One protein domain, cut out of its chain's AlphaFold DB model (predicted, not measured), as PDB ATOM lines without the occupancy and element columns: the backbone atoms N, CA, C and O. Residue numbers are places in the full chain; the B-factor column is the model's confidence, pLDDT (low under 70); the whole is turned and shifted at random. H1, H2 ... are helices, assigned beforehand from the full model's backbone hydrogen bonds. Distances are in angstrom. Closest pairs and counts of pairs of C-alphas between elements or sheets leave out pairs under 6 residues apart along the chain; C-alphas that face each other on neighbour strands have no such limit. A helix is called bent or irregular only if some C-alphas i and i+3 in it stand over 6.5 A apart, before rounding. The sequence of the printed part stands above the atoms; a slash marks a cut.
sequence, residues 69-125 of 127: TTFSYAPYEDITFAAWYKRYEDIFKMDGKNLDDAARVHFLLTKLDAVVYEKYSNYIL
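This is residues 69 to 125 of the 127 residues of an uncharacterized protein of Anisakis simplex (UniProt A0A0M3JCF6). Look for an open horseshoe: H1 runs out along one side, the chain turns, H2 comes back on the other, and H3 turns off beyond H2. A loop, residues 69 to 80, comes before H1. The 57 printed residues, all helix in class, hold H1, H2 and H3 in that order, with no named strand. The whole is only just compact, close to loose: radius of gyration of the C-alphas 12.1 A, spans 34 by 26 by 15 A.

H1, residues 81 to 94, is close to but not clearly touching H2, residues 101 to 110; their closest C-alphas, of Phe 92 and Arg 104, are 7.5 A apart. They run opposite ways at a steep tilt of 46 degrees. H2 is close to but not clearly touching H3, residues 114 to 124; their closest C-alphas, of Leu 109 and Tyr 117, are 7.3 A apart. They run opposite ways at a steep tilt of 53 degrees. H1 and H3 are apart. Every O i to N i+4 pair is within hydrogen-bond range in H2 and H3, and 8 of 10 in H1.

Find C-alpha 81 at (105.581, 107.742, 85.620); H1 runs 19.7 A from there, irregular, with C-alphas 87 and 90 7.4 A apart. H2 spans 14.3 A; H3 spans 15.1 A and ends at C-alpha 124, (110.290, 93.983, 82.258).

The printed part has no cut. The C-alphas farthest apart, of Tyr 76 and Asn 98, are 36.1 A apart. The link from H1 to H2 is short, that from H2 to H3 tight. Confidence is low, under 70, at residues 75, 95 to 96, 98 and 113 to 125.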
ATOM      1  N   THR A  69     112.730 117.204  82.582       76.50
ATOM      2  CA  THR A  69     113.438 116.841  83.818       76.50
ATOM      3  C   THR A  69     113.480 115.332  84.000       76.50
ATOM      4  O   THR A  69     112.530 114.629  83.658       76.50
ATOM      5  N   THR A  70     114.573 114.835  84.579       77.75
ATOM      6  CA  THR A  70     114.747 113.415  84.894       77.75
ATOM      7  C   THR A  70     113.610 112.912  85.783       77.75
ATOM      8  O   THR A  70     113.278 113.530  86.798       77.75
ATOM      9  N   PHE A  71     113.007 111.787  85.409       78.25
ATOM     10  CA  PHE A  71     112.003 111.123  86.224       78.25
ATOM     11  C   PHE A  71     112.664 110.420  87.409       78.25
ATOM     12  O   PHE A  71     113.469 109.505  87.224       78.25
ATOM     13  N   SER A  72     112.248 110.797  88.617       74.81
ATOM     14  CA  SER A  72     112.547 110.072  89.849       74.81
ATOM     15  C   SER A  72     111.241 109.588  90.471       74.81
ATOM     16  O   SER A  72     110.276 110.346  90.586       74.81
ATOM     17  N   TYR A  73     111.191 108.310  90.841       72.12
ATOM     18  CA  TYR A  73     110.008 107.728  91.467       72.12
ATOM     19  C   TYR A  73     109.963 108.101  92.952       72.12
ATOM     20  O   TYR A  73     110.750 107.581  93.747       72.12
ATOM     21  N   ALA A  74     109.015 108.961  93.329       72.19
ATOM     22  CA  ALA A  74     108.800 109.388  94.709       72.19
ATOM     23  C   ALA A  74     107.388 108.979  95.176       72.19
ATOM     24  O   ALA A  74     106.417 109.686  94.897       72.19
ATOM     25  N   PRO A  75     107.246 107.850  95.899       68.62
ATOM     26  CA  PRO A  75     105.939 107.340  96.325       68.62
ATOM     27  C   PRO A  75     105.259 108.211  97.392       68.62
ATOM     28  O   PRO A  75     104.055 108.111  97.572       68.62
ATOM     29  N   TYR A  76     106.015 109.059  98.093       73.19
ATOM     30  CA  TYR A  76     105.487 109.987  99.102       73.19
ATOM     31  C   TYR A  76     104.970 111.302  98.505       73.19
ATOM     32  O   TYR A  76     104.253 112.034  99.177       73.19
ATOM     33  N   GLU A  77     105.337 111.600  97.256       72.94
ATOM     34  CA  GLU A  77     104.956 112.826  96.544       72.94
ATOM     35  C   GLU A  77     103.959 112.540  95.404       72.94
ATOM     36  O   GLU A  77     103.703 113.409  94.573       72.94
ATOM     37  N   ASP A  78     103.426 111.312  95.329       70.88
ATOM     38  CA  ASP A  78     102.569 110.821  94.235       70.88
ATOM     39  C   ASP A  78     103.180 111.011  92.828       70.88
ATOM     40  O   ASP A  78     102.483 111.055  91.805       70.88
ATOM     41  N   ILE A  79     104.513 111.083  92.741       71.44
ATOM     42  CA  ILE A  79     105.229 111.236  91.474       71.44
ATOM     43  C   ILE A  79     105.319 109.868  90.800       71.44
ATOM     44  O   ILE A  79     106.242 109.077  91.004       71.44
ATOM     45  N   THR A  80     104.310 109.587  89.976       79.81
ATOM     46  CA  THR A  80     104.232 108.393  89.132       79.81
ATOM     47  C   THR A  80     104.728 108.679  87.719       79.81
ATOM     48  O   THR A  80     104.677 109.813  87.234       79.81
ATOM     49  N   PHE A  81     105.158 107.627  87.016       75.62
ATOM     50  CA  PHE A  81     105.581 107.742  85.620       75.62
ATOM     51  C   PHE A  81     104.475 108.337  84.736       75.62
ATOM     52  O   PHE A  81     104.749 109.185  83.897       75.62
ATOM     53  N   ALA A  82     103.212 107.965  84.973       78.12
ATOM     54  CA  ALA A  82     102.074 108.494  84.225       78.12
ATOM     55  C   ALA A  82     101.896 110.012  84.415       78.12
ATOM     56  O   ALA A  82     101.657 110.727  83.444       78.12
ATOM     57  N   ALA A  83     102.039 110.514  85.647       81.06
ATOM     58  CA  ALA A  83     101.932 111.944  85.939       81.06
ATOM     59  C   ALA A  83     103.086 112.747  85.314       81.06
ATOM     60  O   ALA A  83     102.865 113.830  84.769       81.06
ATOM     61  N   TRP A  84     104.302 112.197  85.353       83.50
ATOM     62  CA  TRP A  84     105.470 112.796  84.713       83.50
ATOM     63  C   TRP A  84     105.351 112.782  83.185       83.50
ATOM     64  O   TRP A  84     105.500 113.825  82.554       83.50
ATOM     65  N   TYR A  85     104.981 111.647  82.590       80.56
ATOM     66  CA  TYR A  85     104.823 111.523  81.142       80.56
ATOM     67  C   TYR A  85     103.742 112.468  80.616       80.56
ATOM     68  O   TYR A  85     103.970 113.162  79.633       80.56
ATOM     69  N   LYS A  86     102.606 112.596  81.315       83.00
ATOM     70  CA  LYS A  86     101.534 113.532  80.940       83.00
ATOM     71  C   LYS A  86     102.002 114.994  80.882       83.00
ATOM     72  O   LYS A  86     101.491 115.761  80.077       83.00
ATOM     73  N   ARG A  87     102.973 115.390  81.714       82.56
ATOM     74  CA  ARG A  87     103.549 116.747  81.698       82.56
ATOM     75  C   ARG A  87     104.407 117.006  80.455       82.56
ATOM     76  O   ARG A  87     104.510 118.152  80.031       82.56
ATOM     77  N   TYR A  88     105.004 115.961  79.890       80.00
ATOM     78  CA  TYR A  88     105.924 116.050  78.754       80.00
ATOM     79  C   TYR A  88     105.359 115.456  77.460       80.00
ATOM     80  O   TYR A  88     106.013 115.516  76.424       80.00
ATOM     81  N   GLU A  89     104.135 114.928  77.494       81.56
ATOM     82  CA  GLU A  89     103.452 114.313  76.354       81.56
ATOM     83  C   GLU A  89     103.415 115.253  75.143       81.56
ATOM     84  O   GLU A  89     103.676 114.823  74.019       81.56
ATOM     85  N   ASP A  90     103.161 116.545  75.366       78.94
ATOM     86  CA  ASP A  90     103.156 117.552  74.304       78.94
ATOM     87  C   ASP A  90     104.543 117.752  73.679       78.94
ATOM     88  O   ASP A  90     104.640 117.930  72.467       78.94
ATOM     89  N   ILE A  91     105.624 117.626  74.456       77.19
ATOM     90  CA  ILE A  91     107.005 117.696  73.948       77.19
ATOM     91  C   ILE A  91     107.304 116.468  73.076       77.19
ATOM     92  O   ILE A  91     107.808 116.593  71.960       77.19
ATOM     93  N   PHE A  92     106.892 115.277  73.518       75.25
ATOM     94  CA  PHE A  92     107.003 114.058  72.709       75.25
ATOM     95  C   PHE A  92     106.151 114.109  71.431       75.25
ATOM     96  O   PHE A  92     106.540 113.531  70.418       75.25
ATOM     97  N   LYS A  93     105.010 114.808  71.438       74.50
ATOM     98  CA  LYS A  93     104.159 114.980  70.249       74.50
ATOM     99  C   LYS A  93     104.669 116.057  69.293       74.50
ATOM    100  O   LYS A  93     104.601 115.860  68.082       74.50
ATOM    101  N   MET A  94     105.143 117.192  69.806       72.50
ATOM    102  CA  MET A  94     105.563 118.332  68.985       72.50
ATOM    103  C   MET A  94     106.997 118.177  68.480       72.50
ATOM    104  O   MET A  94     107.220 118.231  67.269       72.50
ATOM    105  N   ASP A  95     107.945 117.924  69.379       67.50
ATOM    106  CA  ASP A  95     109.366 117.811  69.037       67.50
ATOM    107  C   ASP A  95     109.739 116.378  68.642       67.50
ATOM    108  O   ASP A  95     110.538 116.156  67.729       67.50
ATOM    109  N   GLY A  96     109.064 115.388  69.234       66.50
ATOM    110  CA  GLY A  96     109.202 113.982  68.855       66.50
ATOM    111  C   GLY A  96     108.633 113.625  67.478       66.50
ATOM    112  O   GLY A  96     108.919 112.534  66.989       66.50
ATOM    113  N   LYS A  97     107.901 114.525  66.796       71.06
ATOM    114  CA  LYS A  97     107.331 114.246  65.459       71.06
ATOM    115  C   LYS A  97     108.392 113.917  64.406       71.06
ATOM    116  O   LYS A  97     108.103 113.234  63.431       71.06
ATOM    117  N   ASN A  98     109.591 114.475  64.576       69.75
ATOM    118  CA  ASN A  98     110.712 114.297  63.656       69.75
ATOM    119  C   ASN A  98     111.665 113.183  64.119       69.75
ATOM    120  O   ASN A  98     112.603 112.851  63.400       69.75
ATOM    121  N   LEU A  99     111.450 112.636  65.321       73.50
ATOM    122  CA  LEU A  99     112.243 111.555  65.887       73.50
ATOM    123  C   LEU A  99     111.605 110.213  65.528       73.50
ATOM    124  O   LEU A  99     110.396 110.004  65.684       73.50
ATOM    125  N   ASP A 100     112.440 109.284  65.076       78.75
ATOM    126  CA  ASP A 100     112.016 107.906  64.861       78.75
ATOM    127  C   ASP A 100     111.622 107.254  66.190       78.75
ATOM    128  O   ASP A 100     112.068 107.671  67.263       78.75
ATOM    129  N   ASP A 101     110.783 106.222  66.133       74.81
ATOM    130  CA  ASP A 101     110.209 105.609  67.338       74.81
ATOM    131  C   ASP A 101     111.301 105.093  68.294       74.81
ATOM    132  O   ASP A 101     111.263 105.341  69.499       74.81
ATOM    133  N   ALA A 102     112.368 104.512  67.735       71.88
ATOM    134  CA  ALA A 102     113.549 104.087  68.484       71.88
ATOM    135  C   ALA A 102     114.278 105.252  69.177       71.88
ATOM    136  O   ALA A 102     114.744 105.100  70.305       71.88
ATOM    137  N   ALA A 103     114.357 106.422  68.537       71.81
ATOM    138  CA  ALA A 103     114.996 107.602  69.113       71.81
ATOM    139  C   ALA A 103     114.132 108.228  70.217       71.81
ATOM    140  O   ALA A 103     114.662 108.646  71.243       71.81
ATOM    141  N   ARG A 104     112.799 108.216  70.064       74.62
ATOM    142  CA  ARG A 104     111.855 108.633  71.116       74.62
ATOM    143  C   ARG A 104     111.953 107.744  72.351       74.62
ATOM    144  O   ARG A 104     112.002 108.259  73.465       74.62
ATOM    145  N   VAL A 105     112.031 106.426  72.161       75.38
ATOM    146  CA  VAL A 105     112.222 105.471  73.262       75.38
ATOM    147  C   VAL A 105     113.596 105.653  73.905       75.38
ATOM    148  O   VAL A 105     113.683 105.709  75.126       75.38
ATOM    149  N   HIS A 106     114.662 105.804  73.116       77.88
ATOM    150  CA  HIS A 106     116.001 106.044  73.657       77.88
ATOM    151  C   HIS A 106     116.058 107.330  74.493       77.88
ATOM    152  O   HIS A 106     116.573 107.313  75.606       77.88
ATOM    153  N   PHE A 107     115.449 108.409  74.005       76.19
ATOM    154  CA  PHE A 107     115.348 109.675  74.721       76.19
ATOM    155  C   PHE A 107     114.507 109.566  76.008       76.19
ATOM    156  O   PHE A 107     114.847 110.128  77.046       76.19
ATOM    157  N   LEU A 108     113.415 108.798  75.984       77.69
ATOM    158  CA  LEU A 108     112.631 108.507  77.186       77.69
ATOM    159  C   LEU A 108     113.468 107.742  78.226       77.69
ATOM    160  O   LEU A 108     113.397 108.042  79.417       77.69
ATOM    161  N   LEU A 109     114.283 106.784  77.773       73.56
ATOM    162  CA  LEU A 109     115.162 105.986  78.627       73.56
ATOM    163  C   LEU A 109     116.304 106.811  79.233       73.56
ATOM    164  O   LEU A 109     116.620 106.609  80.401       73.56
ATOM    165  N   THR A 110     116.882 107.770  78.501       73.19
ATOM    166  CA  THR A 110     117.921 108.668  79.041       73.19
ATOM    167  C   THR A 110     117.382 109.666  80.070       73.19
ATOM    168  O   THR A 110     118.162 110.234  80.835       73.19
ATOM    169  N   LYS A 111     116.060 109.870  80.129       76.38
ATOM    170  CA  LYS A 111     115.386 110.712  81.131       76.38
ATOM    171  C   LYS A 111     114.866 109.947  82.345       76.38
ATOM    172  O   LYS A 111     114.382 110.580  83.280       76.38
ATOM    173  N   LEU A 112     114.983 108.623  82.377       75.19
ATOM    174  CA  LEU A 112     114.740 107.835  83.585       75.19
ATOM    175  C   LEU A 112     116.006 107.837  84.451       75.19
ATOM    176  O   LEU A 112     117.111 107.665  83.943       75.19
ATOM    177  N   ASP A 113     115.854 108.017  85.763       68.25
ATOM    178  CA  ASP A 113     116.968 107.863  86.703       68.25
ATOM    179  C   ASP A 113     117.550 106.435  86.620       68.25
ATOM    180  O   ASP A 113     116.812 105.464  86.423       68.25
ATOM    181  N   ALA A 114     118.865 106.288  86.799       62.44
ATOM    182  CA  ALA A 114     119.585 105.017  86.706       62.44
ATOM    183  C   ALA A 114     118.988 103.944  87.633       62.44
ATOM    184  O   ALA A 114     118.903 102.776  87.263       62.44
ATOM    185  N   VAL A 115     118.482 104.354  88.801       59.22
ATOM    186  CA  VAL A 115     117.813 103.471  89.773       59.22
ATOM    187  C   VAL A 115     116.475 102.939  89.240       59.22
ATOM    188  O   VAL A 115     116.093 101.795  89.499       59.22
ATOM    189  N   VAL A 116     115.743 103.760  88.480       61.50
ATOM    190  CA  VAL A 116     114.479 103.362  87.847       61.50
ATOM    191  C   VAL A 116     114.759 102.510  86.614       61.50
ATOM    192  O   VAL A 116     114.068 101.516  86.424       61.50
ATOM    193  N   TYR A 117     115.790 102.839  85.832       62.56
ATOM    194  CA  TYR A 117     116.254 102.033  84.701       62.56
ATOM    195  C   TYR A 117     116.687 100.628  85.139       62.56
ATOM    196  O   TYR A 117     116.291  99.646  84.519       62.56
ATOM    197  N   GLU A 118     117.424 100.503  86.244       60.16
ATOM    198  CA  GLU A 118     117.865  99.212  86.782       60.16
ATOM    199  C   GLU A 118     116.684  98.369  87.294       60.16
ATOM    200  O   GLU A 118     116.628  97.162  87.054       60.16
ATOM    201  N   LYS A 119     115.679  98.998  87.922       63.19
ATOM    202  CA  LYS A 119     114.417  98.324  88.268       63.19
ATOM    203  C   LYS A 119     113.599  97.955  87.033       63.19
ATOM    204  O   LYS A 119     113.073  96.855  86.984       63.19
ATOM    205  N   TYR A 120     113.499  98.816  86.026       60.44
ATOM    206  CA  TYR A 120     112.807  98.479  84.781       60.44
ATOM    207  C   TYR A 120     113.515  97.288  84.105       60.44
ATOM    208  O   TYR A 120     112.893  96.257  83.872       60.44
ATOM    209  N   SER A 121     114.833  97.345  83.914       58.53
ATOM    210  CA  SER A 121     115.612  96.253  83.316       58.53
ATOM    211  C   SER A 121     115.486  94.925  84.073       58.53
ATOM    212  O   SER A 121     115.498  93.880  83.433       58.53
ATOM    213  N   ASN A 122     115.350  94.948  85.404       57.25
ATOM    214  CA  ASN A 122     115.157  93.737  86.210       57.25
ATOM    215  C   ASN A 122     113.707  93.215  86.238       57.25
ATOM    216  O   ASN A 122     113.502  92.064  86.607       57.25
ATOM    217  N   TYR A 123     112.700  94.029  85.894       56.75
ATOM    218  CA  TYR A 123     111.280  93.653  86.019       56.75
ATOM    219  C   TYR A 123     110.527  93.492  84.685       56.75
ATOM    220  O   TYR A 123     109.511  92.799  84.677       56.75
ATOM    221  N   ILE A 124     110.969  94.101  83.573       58.06
ATOM    222  CA  ILE A 124     110.290  93.983  82.258       58.06
ATOM    223  C   ILE A 124     111.005  93.070  81.256       58.06
ATOM    224  O   ILE A 124     110.412  92.725  80.234       58.06
ATOM    225  N   LEU A 125     112.237  92.641  81.536       47.62
ATOM    226  CA  LEU A 125     112.855  91.534  80.807       47.62
ATOM    227  C   LEU A 125     112.511  90.229  81.539       47.62
ATOM    228  O   LEU A 125     112.895  90.077  82.699       47.62
TER     229      LEU A 125